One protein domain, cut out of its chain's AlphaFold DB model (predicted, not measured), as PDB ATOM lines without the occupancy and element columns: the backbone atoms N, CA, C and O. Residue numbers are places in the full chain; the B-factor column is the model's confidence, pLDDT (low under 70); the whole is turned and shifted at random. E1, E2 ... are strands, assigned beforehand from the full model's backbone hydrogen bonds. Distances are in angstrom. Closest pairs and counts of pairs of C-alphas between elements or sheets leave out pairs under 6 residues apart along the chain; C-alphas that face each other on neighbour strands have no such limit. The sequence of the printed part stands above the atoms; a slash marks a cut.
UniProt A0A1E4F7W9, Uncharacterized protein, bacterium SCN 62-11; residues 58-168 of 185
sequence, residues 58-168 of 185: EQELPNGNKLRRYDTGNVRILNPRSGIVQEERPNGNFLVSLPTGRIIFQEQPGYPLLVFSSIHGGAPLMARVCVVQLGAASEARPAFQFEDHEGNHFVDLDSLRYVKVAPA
ATOM      1  N   GLU A  58     -29.214 -65.197 -16.529       94.69
ATOM      2  CA  GLU A  58     -27.868 -64.826 -16.082       94.69
ATOM      3  C   GLU A  58     -26.853 -65.030 -17.208       94.69
ATOM      4  O   GLU A  58     -26.801 -66.087 -17.833       94.69
ATOM      5  N   GLN A  59     -26.015 -64.021 -17.428       96.69
ATOM      6  CA  GLN A  59     -24.902 -64.050 -18.367       96.69
ATOM      7  C   GLN A  59     -23.615 -63.627 -17.653       96.69
ATOM      8  O   GLN A  59     -23.577 -62.598 -16.975       96.69
ATOM      9  N   GLU A  60     -22.540 -64.387 -17.841       96.94
ATOM     10  CA  GLU A  60     -21.200 -63.975 -17.422       96.94
ATOM     11  C   GLU A  60     -20.583 -63.030 -18.464       96.94
ATOM     12  O   GLU A  60     -20.618 -63.289 -19.669       96.94
ATOM     13  N   LEU A  61     -20.055 -61.901 -17.997       95.81
ATOM     14  CA  LEU A  61     -19.411 -60.886 -18.825       95.81
ATOM     15  C   LEU A  61     -17.893 -61.131 -18.905       95.81
ATOM     16  O   LEU A  61     -17.317 -61.696 -17.974       95.81
ATOM     17  N   PRO A  62     -17.196 -60.638 -19.950       95.50
ATOM     18  CA  PRO A  62     -15.752 -60.855 -20.121       95.50
ATOM     19  C   PRO A  62     -14.876 -60.375 -18.953       95.50
ATOM     20  O   PRO A  62     -13.767 -60.863 -18.759       95.50
ATOM     21  N   ASN A  63     -15.362 -59.415 -18.162       90.44
ATOM     22  CA  ASN A  63     -14.671 -58.892 -16.981       90.44
ATOM     23  C   ASN A  63     -14.933 -59.712 -15.693       90.44
ATOM     24  O   ASN A  63     -14.417 -59.364 -14.623       90.44
ATOM     25  N   GLY A  64     -15.703 -60.803 -15.784       93.12
ATOM     26  CA  GLY A  64     -16.106 -61.664 -14.667       93.12
ATOM     27  C   GLY A  64     -17.297 -61.135 -13.860       93.12
ATOM     28  O   GLY A  64     -17.608 -61.682 -12.800       93.12
ATOM     29  N   ASN A  65     -17.948 -60.062 -14.316       95.25
ATOM     30  CA  ASN A  65     -19.216 -59.618 -13.745       95.25
ATOM     31  C   ASN A  65     -20.353 -60.521 -14.232       95.25
ATOM     32  O   ASN A  65     -20.269 -61.142 -15.290       95.25
ATOM     33  N   LYS A  66     -21.449 -60.557 -13.480       94.88
ATOM     34  CA  LYS A  66     -22.674 -61.252 -13.873       94.88
ATOM     35  C   LYS A  66     -23.743 -60.235 -14.222       94.88
ATOM     36  O   LYS A  66     -24.051 -59.369 -13.406       94.88
ATOM     37  N   LEU A  67     -24.311 -60.369 -15.408       96.69
ATOM     38  CA  LEU A  67     -25.492 -59.650 -15.854       96.69
ATOM     39  C   LEU A  67     -26.719 -60.521 -15.585       96.69
ATOM     40  O   LEU A  67     -26.755 -61.675 -15.996       96.69
ATOM     41  N   ARG A  68     -27.727 -59.964 -14.919       94.88
ATOM     42  CA  ARG A  68     -29.029 -60.589 -14.698       94.88
ATOM     43  C   ARG A  68     -30.119 -59.728 -15.300       94.88
ATOM     44  O   ARG A  68     -30.169 -58.527 -15.033       94.88
ATOM     45  N   ARG A  69     -30.992 -60.342 -16.089       94.88
ATOM     46  CA  ARG A  69     -32.180 -59.700 -16.658       94.88
ATOM     47  C   ARG A  69     -33.400 -60.381 -16.076       94.88
ATOM     48  O   ARG A  69     -33.587 -61.570 -16.303       94.88
ATOM     49  N   TYR A  70     -34.168 -59.645 -15.287       90.31
ATOM     50  CA  TYR A  70     -35.354 -60.167 -14.623       90.31
ATOM     51  C   TYR A  70     -36.577 -60.041 -15.532       90.31
ATOM     52  O   TYR A  70     -36.685 -59.099 -16.316       90.31
ATOM     53  N   ASP A  71     -37.527 -60.958 -15.377       89.94
ATOM     54  CA  ASP A  71     -38.846 -60.907 -16.020       89.94
ATOM     55  C   ASP A  71     -39.643 -59.632 -15.685       89.94
ATOM     56  O   ASP A  71     -40.430 -59.152 -16.498       89.94
ATOM     57  N   THR A  72     -39.377 -59.032 -14.525       84.00
ATOM     58  CA  THR A  72     -39.907 -57.728 -14.105       84.00
ATOM     59  C   THR A  72     -39.352 -56.545 -14.904       84.00
ATOM     60  O   THR A  72     -39.824 -55.425 -14.731       84.00
ATOM     61  N   GLY A  73     -38.343 -56.769 -15.750       88.06
ATOM     62  CA  GLY A  73     -37.635 -55.742 -16.513       88.06
ATOM     63  C   GLY A  73     -36.459 -55.103 -15.768       88.06
ATOM     64  O   GLY A  73     -35.756 -54.280 -16.351       88.06
ATOM     65  N   ASN A  74     -36.201 -55.484 -14.512       88.31
ATOM     66  CA  ASN A  74     -34.996 -55.049 -13.807       88.31
ATOM     67  C   ASN A  74     -33.750 -55.623 -14.498       88.31
ATOM     68  O   ASN A  74     -33.711 -56.798 -14.878       88.31
ATOM     69  N   VAL A  75     -32.697 -54.820 -14.587       94.25
ATOM     70  CA  VAL A  75     -31.384 -55.256 -15.063       94.25
ATOM     71  C   VAL A  75     -30.380 -55.059 -13.946       94.25
ATOM     72  O   VAL A  75     -30.284 -53.984 -13.366       94.25
ATOM     73  N   ARG A  76     -29.615 -56.105 -13.636       95.38
ATOM     74  CA  ARG A  76     -28.612 -56.076 -12.576       95.38
ATOM     75  C   ARG A  76     -27.259 -56.506 -13.110       95.38
ATOM     76  O   ARG A  76     -27.154 -57.526 -13.779       95.38
ATOM     77  N   ILE A  77     -26.219 -55.768 -12.758       96.44
ATOM     78  CA  ILE A  77     -24.831 -56.179 -12.950       96.44
ATOM     79  C   ILE A  77     -24.221 -56.323 -11.564       96.44
ATOM     80  O   ILE A  77     -24.330 -55.420 -10.740       96.44
ATOM     81  N   LEU A  78     -23.590 -57.454 -11.279       95.06
ATOM     82  CA  LEU A  78     -22.845 -57.633 -10.039       95.06
ATOM     83  C   LEU A  78     -21.419 -58.077 -10.321       95.06
ATOM     84  O   LEU A  78     -21.172 -58.849 -11.247       95.06
ATOM     85  N   ASN A  79     -20.490 -57.634  -9.487       95.69
ATOM     86  CA  ASN A  79     -19.143 -58.179  -9.450       95.69
ATOM     87  C   ASN A  79     -19.020 -59.093  -8.219       95.69
ATOM     88  O   ASN A  79     -18.931 -58.594  -7.093       95.69
ATOM     89  N   PRO A  80     -18.980 -60.428  -8.397       92.12
ATOM     90  CA  PRO A  80     -18.897 -61.365  -7.277       92.12
ATOM     91  C   PRO A  80     -17.650 -61.190  -6.401       92.12
ATOM     92  O   PRO A  80     -17.668 -61.578  -5.238       92.12
ATOM     93  N   ARG A  81     -16.565 -60.617  -6.940       93.06
ATOM     94  CA  ARG A  81     -15.298 -60.421  -6.216       93.06
ATOM     95  C   ARG A  81     -15.316 -59.194  -5.312       93.06
ATOM     96  O   ARG A  81     -14.640 -59.200  -4.290       93.06
ATOM     97  N   SER A  82     -16.041 -58.142  -5.690       92.88
ATOM     98  CA  SER A  82     -16.155 -56.915  -4.889       92.88
ATOM     99  C   SER A  82     -17.429 -56.867  -4.046       92.88
ATOM    100  O   SER A  82     -17.513 -56.054  -3.132       92.88
ATOM    101  N   GLY A  83     -18.428 -57.699  -4.354       91.25
ATOM    102  CA  GLY A  83     -19.739 -57.653  -3.708       91.25
ATOM    103  C   GLY A  83     -20.584 -56.442  -4.115       91.25
ATOM    104  O   GLY A  83     -21.627 -56.210  -3.513       91.25
ATOM    105  N   ILE A  84     -20.153 -55.671  -5.122       95.69
ATOM    106  CA  ILE A  84     -20.917 -54.533  -5.632       95.69
ATOM    107  C   ILE A  84     -22.007 -55.026  -6.575       95.69
ATOM    108  O   ILE A  84     -21.765 -55.866  -7.448       95.69
ATOM    109  N   VAL A  85     -23.196 -54.458  -6.403       95.44
ATOM    110  CA  VAL A  85     -24.374 -54.730  -7.222       95.44
ATOM    111  C   VAL A  85     -24.907 -53.415  -7.759       95.44
ATOM    112  O   VAL A  85     -25.245 -52.535  -6.982       95.44
ATOM    113  N   GLN A  86     -25.018 -53.305  -9.074       97.00
ATOM    114  CA  GLN A  86     -25.705 -52.227  -9.767       97.00
ATOM    115  C   GLN A  86     -27.039 -52.750 -10.294       97.00
ATOM    116  O   GLN A  86     -27.078 -53.817 -10.902       97.00
ATOM    117  N   GLU A  87     -28.120 -52.011 -10.088       94.31
ATOM    118  CA  GLU A  87     -29.444 -52.331 -10.616       94.31
ATOM    119  C   GLU A  87     -30.076 -51.096 -11.251       94.31
ATOM    120  O   GLU A  87     -30.079 -50.010 -10.676       94.31
ATOM    121  N   GLU A  88     -30.635 -51.302 -12.436       94.00
ATOM    122  CA  GLU A  88     -31.500 -50.362 -13.128       94.00
ATOM    123  C   GLU A  88     -32.896 -50.975 -13.217       94.00
ATOM    124  O   GLU A  88     -33.066 -52.153 -13.557       94.00
ATOM    125  N   ARG A  89     -33.902 -50.185 -12.857       89.12
ATOM    126  CA  ARG A  89     -35.305 -50.597 -12.851       89.12
ATOM    127  C   ARG A  89     -36.039 -50.034 -14.069       89.12
ATOM    128  O   ARG A  89     -35.653 -48.984 -14.574       89.12
ATOM    129  N   PRO A  90     -37.153 -50.655 -14.502       87.62
ATOM    130  CA  PRO A  90     -37.939 -50.191 -15.650       87.62
ATOM    131  C   PRO A  90     -38.441 -48.749 -15.552       87.62
ATOM    132  O   PRO A  90     -38.716 -48.120 -16.567       87.62
ATOM    133  N   ASN A  91     -38.593 -48.231 -14.333       82.62
ATOM    134  CA  ASN A  91     -39.012 -46.855 -14.081       82.62
ATOM    135  C   ASN A  91     -37.856 -45.839 -14.159       82.62
ATOM    136  O   ASN A  91     -38.080 -44.658 -13.920       82.62
ATOM    137  N   GLY A  92     -36.639 -46.281 -14.486       83.19
ATOM    138  CA  GLY A  92     -35.447 -45.441 -14.562       83.19
ATOM    139  C   GLY A  92     -34.718 -45.264 -13.231       83.19
ATOM    140  O   GLY A  92     -33.678 -44.610 -13.206       83.19
ATOM    141  N   ASN A  93     -35.213 -45.856 -12.137       88.00
ATOM    142  CA  ASN A  93     -34.489 -45.832 -10.873       88.00
ATOM    143  C   ASN A  93     -33.187 -46.614 -11.014       88.00
ATOM    144  O   ASN A  93     -33.164 -47.747 -11.506       88.00
ATOM    145  N   PHE A  94     -32.127 -46.032 -10.480       91.31
ATOM    146  CA  PHE A  94     -30.795 -46.596 -10.509       91.31
ATOM    147  C   PHE A  94     -30.264 -46.738  -9.090       91.31
ATOM    148  O   PHE A  94     -30.390 -45.824  -8.272       91.31
ATOM    149  N   LEU A  95     -29.653 -47.880  -8.784       93.88
ATOM    150  CA  LEU A  95     -28.997 -48.099  -7.502       93.88
ATOM    151  C   LEU A  95     -27.683 -48.861  -7.646       93.88
ATOM    152  O   LEU A  95     -27.550 -49.751  -8.484       93.88
ATOM    153  N   VAL A  96     -26.732 -48.555  -6.766       96.06
ATOM    154  CA  VAL A  96     -25.494 -49.313  -6.577       96.06
ATOM    155  C   VAL A  96     -25.332 -49.626  -5.098       96.06
ATOM    156  O   VAL A  96     -25.137 -48.729  -4.281       96.06
ATOM    157  N   SER A  97     -25.398 -50.903  -4.739       94.88
ATOM    158  CA  SER A  97     -25.130 -51.392  -3.389       94.88
ATOM    159  C   SER A  97     -23.654 -51.748  -3.235       94.88
ATOM    160  O   SER A  97     -23.100 -52.496  -4.042       94.88
ATOM    161  N   LEU A  98     -23.024 -51.220  -2.187       94.06
ATOM    162  CA  LEU A  98     -21.631 -51.477  -1.835       94.06
ATOM    163  C   LEU A  98     -21.550 -52.512  -0.700       94.06
ATOM    164  O   LEU A  98     -22.422 -52.534   0.173       94.06
ATOM    165  N   PRO A  99     -20.456 -53.296  -0.617       89.56
ATOM    166  CA  PRO A  99     -20.233 -54.245   0.482       89.56
ATOM    167  C   PRO A  99     -20.112 -53.568   1.858       89.56
ATOM    168  O   PRO A  99     -20.193 -54.230   2.886       89.56
ATOM    169  N   THR A 100     -19.925 -52.248   1.888       88.44
ATOM    170  CA  THR A 100     -19.837 -51.434   3.108       88.44
ATOM    171  C   THR A 100     -21.201 -51.080   3.707       88.44
ATOM    172  O   THR A 100     -21.251 -50.352   4.693       88.44
ATOM    173  N   GLY A 101     -22.309 -51.532   3.107       87.62
ATOM    174  CA  GLY A 101     -23.661 -51.125   3.506       87.62
ATOM    175  C   GLY A 101     -24.038 -49.720   3.031       87.62
ATOM    176  O   GLY A 101     -24.967 -49.111   3.555       87.62
ATOM    177  N   ARG A 102     -23.316 -49.171   2.047       90.75
ATOM    178  CA  ARG A 102     -23.702 -47.925   1.374       90.75
ATOM    179  C   ARG A 102     -24.489 -48.213   0.109       90.75
ATOM    180  O   ARG A 102     -24.218 -49.192  -0.584       90.75
ATOM    181  N   ILE A 103     -25.429 -47.331  -0.203       94.56
ATOM    182  CA  ILE A 103     -26.266 -47.418  -1.399       94.56
ATOM    183  C   ILE A 103     -26.193 -46.085  -2.126       94.56
ATOM    184  O   ILE A 103     -26.619 -45.074  -1.578       94.56
ATOM    185  N   ILE A 104     -25.670 -46.090  -3.350       95.69
ATOM    186  CA  ILE A 104     -25.826 -44.976  -4.287       95.69
ATOM    187  C   ILE A 104     -27.191 -45.148  -4.948       95.69
ATOM    188  O   ILE A 104     -27.507 -46.245  -5.392       95.69
ATOM    189  N   PHE A 105     -27.997 -44.097  -5.004       93.12
ATOM    190  CA  PHE A 105     -29.343 -44.125  -5.556       93.12
ATOM    191  C   PHE A 105     -29.603 -42.873  -6.390       93.12
ATOM    192  O   PHE A 105     -29.289 -41.761  -5.970       93.12
ATOM    193  N   GLN A 106     -30.205 -43.062  -7.556       91.69
ATOM    194  CA  GLN A 106     -30.786 -42.005  -8.369       91.69
ATOM    195  C   GLN A 106     -32.236 -42.390  -8.651       91.69
ATOM    196  O   GLN A 106     -32.517 -43.483  -9.144       91.69
ATOM    197  N   GLU A 107     -33.154 -41.486  -8.315       81.88
ATOM    198  CA  GLU A 107     -34.589 -41.714  -8.482       81.88
ATOM    199  C   GLU A 107     -34.965 -41.856  -9.955       81.88
ATOM    200  O   GLU A 107     -35.686 -42.772 -10.309       81.88
ATOM    201  N   GLN A 108     -34.431 -40.996 -10.819       86.50
ATOM    202  CA  GLN A 108     -34.634 -41.069 -12.261       86.50
ATOM    203  C   GLN A 108     -33.471 -40.395 -13.000       86.50
ATOM    204  O   GLN A 108     -32.746 -39.592 -12.397       86.50
ATOM    205  N   PRO A 109     -33.277 -40.662 -14.301       87.12
ATOM    206  CA  PRO A 109     -32.204 -40.041 -15.065       87.12
ATOM    207  C   PRO A 109     -32.227 -38.509 -14.955       87.12
ATOM    208  O   PRO A 109     -33.264 -37.867 -15.117       87.12
ATOM    209  N   GLY A 110     -31.069 -37.920 -14.657       88.50
ATOM    210  CA  GLY A 110     -30.907 -36.474 -14.471       88.50
ATOM    211  C   GLY A 110     -31.137 -35.974 -13.041       88.50
ATOM    212  O   GLY A 110     -30.824 -34.820 -12.758       88.50
ATOM    213  N   TYR A 111     -31.621 -36.819 -12.125       87.69
ATOM    214  CA  TYR A 111     -31.732 -36.458 -10.709       87.69
ATOM    215  C   TYR A 111     -30.393 -36.646  -9.983       87.69
ATOM    216  O   TYR A 111     -29.531 -37.395 -10.460       87.69
ATOM    217  N   PRO A 112     -30.190 -35.981  -8.831       90.69
ATOM    218  CA  PRO A 112     -28.974 -36.142  -8.044       90.69
ATOM    219  C   PRO A 112     -28.712 -37.603  -7.656       90.69
ATOM    220  O   PRO A 112     -29.641 -38.353  -7.355       90.69
ATOM    221  N   LEU A 113     -27.435 -37.988  -7.624       91.94
ATOM    222  CA  LEU A 113     -26.998 -39.268  -7.068       91.94
ATOM    223  C   LEU A 113     -26.815 -39.097  -5.561       91.94
ATOM    224  O   LEU A 113     -25.962 -38.333  -5.117       91.94
ATOM    225  N   LEU A 114     -27.604 -39.815  -4.773       93.81
ATOM    226  CA  LEU A 114     -27.571 -39.762  -3.316       93.81
ATOM    227  C   LEU A 114     -26.939 -41.028  -2.746       93.81
ATOM    228  O   LEU A 114     -27.162 -42.118  -3.263       93.81
ATOM    229  N   VAL A 115     -26.172 -40.899  -1.667       94.12
ATOM    230  CA  VAL A 115     -25.547 -42.029  -0.972       94.12
ATOM    231  C   VAL A 115     -26.146 -42.177   0.414       94.12
ATOM    232  O   VAL A 115     -26.000 -41.298   1.260       94.12
ATOM    233  N   PHE A 116     -26.780 -43.318   0.653       91.50
ATOM    234  CA  PHE A 116     -27.391 -43.681   1.925       91.50
ATOM    235  C   PHE A 116     -26.543 -44.720   2.657       91.50
ATOM    236  O   PHE A 116     -25.927 -45.584   2.031       91.50
ATOM    237  N   SER A 117     -26.548 -44.668   3.990       87.56
ATOM    238  CA  SER A 117     -26.041 -45.748   4.841       87.56
ATOM    239  C   SER A 117     -27.202 -46.644   5.256       87.56
ATOM    240  O   SER A 117     -28.109 -46.197   5.956       87.56
ATOM    241  N   SER A 118     -27.171 -47.919   4.865       79.75
ATOM    242  CA  SER A 118     -28.159 -48.912   5.301       79.75
ATOM    243  C   SER A 118     -27.886 -49.440   6.713       79.75
ATOM    244  O   SER A 118     -28.667 -50.242   7.215       79.75
ATOM    245  N   ILE A 119     -26.766 -49.042   7.331       84.31
ATOM    246  CA  ILE A 119     -26.325 -49.526   8.649       84.31
ATOM    247  C   ILE A 119     -26.502 -48.447   9.719       84.31
ATOM    248  O   ILE A 119     -27.032 -48.717  10.792       84.31
ATOM    249  N   HIS A 120     -26.046 -47.226   9.440       75.25
ATOM    250  CA  HIS A 120     -25.931 -46.167  10.447       75.25
ATOM    251  C   HIS A 120     -27.027 -45.096  10.339       75.25
ATOM    252  O   HIS A 120     -27.078 -44.196  11.173       75.25
ATOM    253  N   GLY A 121     -27.912 -45.191   9.337       76.75
ATOM    254  CA  GLY A 121     -28.879 -44.137   9.025       76.75
ATOM    255  C   GLY A 121     -28.197 -42.799   8.703       76.75
ATOM    256  O   GLY A 121     -27.001 -42.754   8.412       76.75
ATOM    257  N   GLY A 122     -28.959 -41.704   8.756       80.50
ATOM    258  CA  GLY A 122     -28.447 -40.339   8.589       80.50
ATOM    259  C   GLY A 122     -28.844 -39.659   7.279       80.50
ATOM    260  O   GLY A 122     -29.526 -40.234   6.430       80.50
ATOM    261  N   ALA A 123     -28.435 -38.395   7.144       86.44
ATOM    262  CA  ALA A 123     -28.675 -37.617   5.935       86.44
ATOM    263  C   ALA A 123     -27.877 -38.194   4.750       86.44
ATOM    264  O   ALA A 123     -26.723 -38.593   4.940       86.44
ATOM    265  N   PRO A 124     -28.459 -38.239   3.539       91.19
ATOM    266  CA  PRO A 124     -27.747 -38.734   2.375       91.19
ATOM    267  C   PRO A 124     -26.586 -37.814   1.999       91.19
ATOM    268  O   PRO A 124     -26.697 -36.588   2.058       91.19
ATOM    269  N   LEU A 125     -25.490 -38.419   1.552       92.69
ATOM    270  CA  LEU A 125     -24.389 -37.695   0.923       92.69
ATOM    271  C   LEU A 125     -24.679 -37.510  -0.567       92.69
ATOM    272  O   LEU A 125     -25.451 -38.262  -1.158       92.69
ATOM    273  N   MET A 126     -24.019 -36.541  -1.188       94.31
ATOM    274  CA  MET A 126     -24.065 -36.371  -2.635       94.31
ATOM    275  C   MET A 126     -22.950 -37.190  -3.289       94.31
ATOM    276  O   MET A 126     -21.782 -37.055  -2.918       94.31
ATOM    277  N   ALA A 127     -23.301 -38.000  -4.283       96.19
ATOM    278  CA  ALA A 127     -22.347 -38.602  -5.201       96.19
ATOM    279  C   ALA A 127     -22.301 -37.829  -6.522       96.19
ATOM    280  O   ALA A 127     -23.245 -37.151  -6.925       96.19
ATOM    281  N   ARG A 128     -21.183 -37.967  -7.228       95.94
ATOM    282  CA  ARG A 128     -20.991 -37.442  -8.580       95.94
ATOM    283  C   ARG A 128     -20.343 -38.486  -9.467       95.94
ATOM    284  O   ARG A 128     -19.647 -39.369  -8.975       95.94
ATOM    285  N   VAL A 129     -20.529 -38.356 -10.774       95.69
ATOM    286  CA  VAL A 129     -19.738 -39.105 -11.754       95.69
ATOM    287  C   VAL A 129     -18.492 -38.286 -12.073       95.69
ATOM    288  O   VAL A 129     -18.589 -37.100 -12.385       95.69
ATOM    289  N   CYS A 130     -17.318 -38.896 -11.975       93.88
ATOM    290  CA  CYS A 130     -16.055 -38.294 -12.384       93.88
ATOM    291  C   CYS A 130     -15.225 -39.284 -13.198       93.88
ATOM    292  O   CYS A 130     -15.546 -40.465 -13.274       93.88
ATOM    293  N   VAL A 131     -14.147 -38.798 -13.804       94.06
ATOM    294  CA  VAL A 131     -13.105 -39.651 -14.374       94.06
ATOM    295  C   VAL A 131     -11.947 -39.684 -13.385       94.06
ATOM    296  O   VAL A 131     -11.474 -38.633 -12.953       94.06
ATOM    297  N   VAL A 132     -11.508 -40.881 -13.004       89.88
ATOM    298  CA  VAL A 132     -10.452 -41.085 -12.009       89.88
ATOM    299  C   VAL A 132      -9.427 -42.098 -12.504       89.88
ATOM    300  O   VAL A 132      -9.765 -43.089 -13.148       89.88
ATOM    301  N   GLN A 133      -8.160 -41.854 -12.184       89.50
ATOM    302  CA  GLN A 133      -7.068 -42.795 -12.397       89.50
ATOM    303  C   GLN A 133      -6.697 -43.433 -11.054       89.50
ATOM    304  O   GLN A 133      -6.044 -42.819 -10.211       89.50
ATOM    305  N   LEU A 134      -7.157 -44.664 -10.825       76.25
ATOM    306  CA  LEU A 134      -6.949 -45.381  -9.563       76.25
ATOM    307  C   LEU A 134      -5.630 -46.168  -9.610       76.25
ATOM    308  O   LEU A 134      -5.611 -47.374  -9.845       76.25
ATOM    309  N   GLY A 135      -4.519 -45.462  -9.389       73.88
ATOM    310  CA  GLY A 135      -3.158 -46.013  -9.364       73.88
ATOM    311  C   GLY A 135      -2.296 -45.559 -10.546       73.88
ATOM    312  O   GLY A 135      -2.802 -45.299 -11.633       73.88
ATOM    313  N   ALA A 136      -0.976 -45.485 -10.338       71.06
ATOM    314  CA  ALA A 136      -0.032 -44.872 -11.286       71.06
ATOM    315  C   ALA A 136       0.031 -45.554 -12.668       71.06
ATOM    316  O   ALA A 136       0.373 -44.909 -13.653       71.06
ATOM    317  N   ALA A 137      -0.309 -46.844 -12.744       71.19
ATOM    318  CA  ALA A 137      -0.331 -47.628 -13.981       71.19
ATOM    319  C   ALA A 137      -1.756 -47.936 -14.486       71.19
ATOM    320  O   ALA A 137      -1.915 -48.715 -15.422       71.19
ATOM    321  N   SER A 138      -2.796 -47.374 -13.858       79.56
ATOM    322  CA  SER A 138      -4.181 -47.564 -14.302       79.56
ATOM    323  C   SER A 138      -4.527 -46.581 -15.412       79.56
ATOM    324  O   SER A 138      -4.040 -45.457 -15.422       79.56
ATOM    325  N   GLU A 139      -5.434 -46.961 -16.304       86.62
ATOM    326  CA  GLU A 139      -6.121 -46.001 -17.170       86.62
ATOM    327  C   GLU A 139      -7.128 -45.174 -16.362       86.62
ATOM    328  O   GLU A 139      -7.631 -45.624 -15.325       86.62
ATOM    329  N   ALA A 140      -7.420 -43.968 -16.851       89.88
ATOM    330  CA  ALA A 140      -8.472 -43.118 -16.312       89.88
ATOM    331  C   ALA A 140      -9.849 -43.669 -16.717       89.88
ATOM    332  O   ALA A 140     -10.079 -43.964 -17.889       89.88
ATOM    333  N   ARG A 141     -10.758 -43.831 -15.751       90.81
ATOM    334  CA  ARG A 141     -12.057 -44.498 -15.938       90.81
ATOM    335  C   ARG A 141     -13.187 -43.728 -15.258       90.81
ATOM    336  O   ARG A 141     -12.928 -43.049 -14.259       90.81
ATOM    337  N   PRO A 142     -14.425 -43.808 -15.772       95.44
ATOM    338  CA  PRO A 142     -15.574 -43.227 -15.095       95.44
ATOM    339  C   PRO A 142     -15.826 -43.938 -13.756       95.44
ATOM    340  O   PRO A 142     -15.833 -45.165 -13.671       95.44
ATOM    341  N   ALA A 143     -16.052 -43.156 -12.704       96.50
ATOM    342  CA  ALA A 143     -16.365 -43.647 -11.371       96.50
ATOM    343  C   ALA A 143     -17.447 -42.795 -10.699       96.50
ATOM    344  O   ALA A 143     -17.520 -41.580 -10.909       96.50
ATOM    345  N   PHE A 144     -18.240 -43.416  -9.828       97.50
ATOM    346  CA  PHE A 144     -18.975 -42.675  -8.814       97.50
ATOM    347  C   PHE A 144     -17.999 -42.249  -7.725       97.50
ATOM    348  O   PHE A 144     -17.264 -43.090  -7.208       97.50
ATOM    349  N   GLN A 145     -18.017 -40.973  -7.356       97.25
ATOM    350  CA  GLN A 145     -17.279 -40.436  -6.221       97.25
ATOM    351  C   GLN A 145     -18.247 -39.875  -5.184       97.25
ATOM    352  O   GLN A 145     -19.226 -39.218  -5.535       97.25
ATOM    353  N   PHE A 146     -17.951 -40.125  -3.913       96.62
ATOM    354  CA  PHE A 146     -18.546 -39.432  -2.772       96.62
ATOM    355  C   PHE A 146     -17.502 -39.289  -1.664       96.62
ATOM    356  O   PHE A 146     -16.495 -39.999  -1.653       96.62
ATOM    357  N   GLU A 147     -17.727 -38.363  -0.743       95.44
ATOM    358  CA  GLU A 147     -16.795 -38.050   0.340       95.44
ATOM    359  C   GLU A 147     -17.516 -38.063   1.681       95.44
ATOM    360  O   GLU A 147     -18.679 -37.663   1.777       95.44
ATOM    361  N   ASP A 148     -16.817 -38.524   2.710       92.00
ATOM    362  CA  ASP A 148     -17.246 -38.410   4.093       92.00
ATOM    363  C   ASP A 148     -16.052 -38.248   5.052       92.00
ATOM    364  O   ASP A 148     -14.922 -37.989   4.642       92.00
ATOM    365  N   HIS A 149     -16.305 -38.417   6.351       89.81
ATOM    366  CA  HIS A 149     -15.289 -38.333   7.397       89.81
ATOM    367  C   HIS A 149     -14.175 -39.397   7.304       89.81
ATOM    368  O   HIS A 149     -13.104 -39.198   7.875       89.81
ATOM    369  N   GLU A 150     -14.394 -40.514   6.607       89.69
ATOM    370  CA  GLU A 150     -13.387 -41.548   6.361       89.69
ATOM    371  C   GLU A 150     -12.560 -41.297   5.093       89.69
ATOM    372  O   GLU A 150     -11.557 -41.988   4.873       89.69
ATOM    373  N   GLY A 151     -12.969 -40.333   4.265       93.06
ATOM    374  CA  GLY A 151     -12.237 -39.864   3.099       93.06
ATOM    375  C   GLY A 151     -13.029 -39.919   1.801       93.06
ATOM    376  O   GLY A 151     -14.251 -39.802   1.758       93.06
ATOM    377  N   ASN A 152     -12.287 -40.077   0.708       94.62
ATOM    378  CA  ASN A 152     -12.845 -40.138  -0.632       94.62
ATOM    379  C   ASN A 152     -13.144 -41.582  -1.021       94.62
ATOM    380  O   ASN A 152     -12.320 -42.482  -0.855       94.62
ATOM    381  N   HIS A 153     -14.308 -41.792  -1.612       96.00
ATOM    382  CA  HIS A 153     -14.765 -43.092  -2.062       96.00
ATOM    383  C   HIS A 153     -14.976 -43.082  -3.562       96.00
ATOM    384  O   HIS A 153     -15.544 -42.134  -4.095       96.00
ATOM    385  N   PHE A 154     -14.559 -44.157  -4.221       96.44
ATOM    386  CA  PHE A 154     -14.681 -44.332  -5.660       96.44
ATOM    387  C   PHE A 154     -15.290 -45.696  -5.974       96.44
ATOM    388  O   PHE A 154     -14.873 -46.706  -5.405       96.44
ATOM    389  N   VAL A 155     -16.255 -45.730  -6.891       96.69
ATOM    390  CA  VAL A 155     -16.803 -46.957  -7.479       96.69
ATOM    391  C   VAL A 155     -16.601 -46.890  -8.984       96.69
ATOM    392  O   VAL A 155     -17.245 -46.082  -9.641       96.69
ATOM    393  N   ASP A 156     -15.708 -47.715  -9.520       94.88
ATOM    394  CA  ASP A 156     -15.490 -47.852 -10.967       94.88
ATOM    395  C   ASP A 156     -16.759 -48.407 -11.637       94.88
ATOM    396  O   ASP A 156     -17.250 -49.465 -11.231       94.88
ATOM    397  N   LEU A 157     -17.290 -47.694 -12.638       93.75
ATOM    398  CA  LEU A 157     -18.548 -48.045 -13.311       93.75
ATOM    399  C   LEU A 157     -18.427 -49.292 -14.202       93.75
ATOM    400  O   LEU A 157     -19.410 -50.010 -14.372       93.75
ATOM    401  N   ASP A 158     -17.243 -49.581 -14.740       91.19
ATOM    402  CA  ASP A 158     -17.042 -50.713 -15.649       91.19
ATOM    403  C   ASP A 158     -16.768 -51.993 -14.863       91.19
ATOM    404  O   ASP A 158     -17.328 -53.066 -15.122       91.19
ATOM    405  N   SER A 159     -15.850 -51.894 -13.901       92.56
ATOM    406  CA  SER A 159     -15.391 -53.055 -13.144       92.56
ATOM    407  C   SER A 159     -16.216 -53.315 -11.890       92.56
ATOM    408  O   SER A 159     -16.084 -54.393 -11.309       92.56
ATOM    409  N   LEU A 160     -17.071 -52.374 -11.470       95.44
ATOM    410  CA  LEU A 160     -17.794 -52.413 -10.197       95.44
ATOM    411  C   LEU A 160     -16.845 -52.728  -9.037       95.44
ATOM    412  O   LEU A 160     -17.067 -53.648  -8.247       95.44
ATOM    413  N   ARG A 161     -15.737 -51.990  -8.956       93.50
ATOM    414  CA  ARG A 161     -14.766 -52.073  -7.859       93.50
ATOM    415  C   ARG A 161     -14.839 -50.829  -6.999       93.50
ATOM    416  O   ARG A 161     -14.971 -49.725  -7.513       93.50
ATOM    417  N   TYR A 162     -14.709 -51.031  -5.694       93.69
ATOM    418  CA  TYR A 162     -14.744 -49.971  -4.699       93.69
ATOM    419  C   TYR A 162     -13.342 -49.696  -4.169       93.69
ATOM    420  O   TYR A 162     -12.617 -50.623  -3.804       93.69
ATOM    421  N   VAL A 163     -12.986 -48.418  -4.100       92.81
ATOM    422  CA  VAL A 163     -11.735 -47.939  -3.520       92.81
ATOM    423  C   VAL A 163     -12.055 -46.826  -2.530       92.81
ATOM    424  O   VAL A 163     -12.761 -45.875  -2.858       92.81
ATOM    425  N   LYS A 164     -11.510 -46.937  -1.317       93.19
ATOM    426  CA  LYS A 164     -11.492 -45.854  -0.331       93.19
ATOM    427  C   LYS A 164     -10.092 -45.261  -0.278       93.19
ATOM    428  O   LYS A 164      -9.122 -45.987  -0.071       93.19
ATOM    429  N   VAL A 165     -10.002 -43.952  -0.440       90.75
ATOM    430  CA  VAL A 165      -8.779 -43.170  -0.287       90.75
ATOM    431  C   VAL A 165      -8.930 -42.364   0.992       90.75
ATOM    432  O   VAL A 165      -9.792 -41.490   1.080       90.75
ATOM    433  N   ALA A 166      -8.110 -42.690   1.992       85.31
ATOM    434  CA  ALA A 166      -8.084 -41.953   3.250       85.31
ATOM    435  C   ALA A 166      -7.842 -40.457   2.979       85.31
ATOM    436  O   ALA A 166      -7.127 -40.124   2.026       85.31
ATOM    437  N   PRO A 167      -8.392 -39.552   3.806       77.19
ATOM    438  CA  PRO A 167      -8.011 -38.156   3.733       77.19
ATOM    439  C   PRO A 167      -6.500 -38.109   3.962       77.19
ATOM    440  O   PRO A 167      -6.002 -38.571   4.991       77.19
ATOM    441  N   ALA A 168      -5.744 -37.625   2.976       60.34
ATOM    442  CA  ALA A 168      -4.339 -37.340   3.209       60.34
ATOM    443  C   ALA A 168      -4.265 -36.417   4.437       60.34
ATOM    444  O   ALA A 168      -5.073 -35.493   4.551       60.34
TER     445      ALA A 168
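Overview. This is residues 58 to 168 of the 185 residues of an uncharacterized protein of bacterium SCN 62-11 (UniProt A0A1E4F7W9). One long antiparallel sheet zigzags along the printed part and folds back on itself at E8, with the short leaf E9 to E11 only partly facing the long leaf E1 to E7. The sheet is curled like part of a barrel, and E1 and E2, at the far end of the long leaf, lie farthest from the centre. The printed part has 111 residues with eleven named strands, E1 to E11 in chain order and in the same order across the sheet, and no named helix; the class is all strand. It is compact, with a radius of gyration of the C-alphas of 14.1 A and spans of 46 by 35 by 26 A.

Arrangement. Begin with E8, residues 125 to 133, the hinge of the folded sheet, one sheet bent back into two leaves that face each other. E8 bends by 66 degrees at residue 129. Its residues 125 to 127 pair with E7, residues 113 to 117, where N 115 and O 125 are 2.8 A apart. Its residues 128 to 133 pair with E9, residues 140 to 148, where N 130 and O 143 are 2.9 A apart. Beyond E9 find E10, residues 151 to 156, with N 153 and O 146 at 2.8 A, then the edge strand E11, residues 162 to 165, with N 163 and O 154 at 2.9 A. On the other side of E7 comes E6, residues 102 to 106, with N 105 and O 114 at 2.8 A, then E5, residues 94 to 97, with N 96 and O 104 at 2.8 A. Next are E4, residues 84 to 88, with N 87 and O 95 at 2.8 A, and E3, residues 75 to 79, with N 77 and O 86 at 2.8 A. Last come E2, residues 66 to 70, with N 68 and O 76 at 2.8 A, and the edge strand E1, residues 58 to 60, with N 59 and O 67 at 2.8 A. The eleven strands form a meander, each the antiparallel neighbour of the one before. Between the leaves, the closest C-alphas of E4 and E11, those of Ile 84 and Tyr 162, are 7.7 A apart. E1 and E11 are apart.

Along the chain. Find C-alpha 58 at (-27.868, -64.826, -16.082), where E1 begins. E8 runs 22.4 A from C-alpha 125 at (-24.389, -37.695, 0.923), and E9 is 22.7 A long and bends by 64 degrees at residue 143. E10 measures 16.5 A, and E11 ends at C-alpha 165, at (-8.779, -43.170, -0.287).

Size, cuts and confidence. The two C-alphas farthest apart, those of Asp 71 and Ala 168, are 46.0 A apart. The printed part has no cut and no long link. The mean pLDDT of the printed part is 90.6, and residue 168 is under 70.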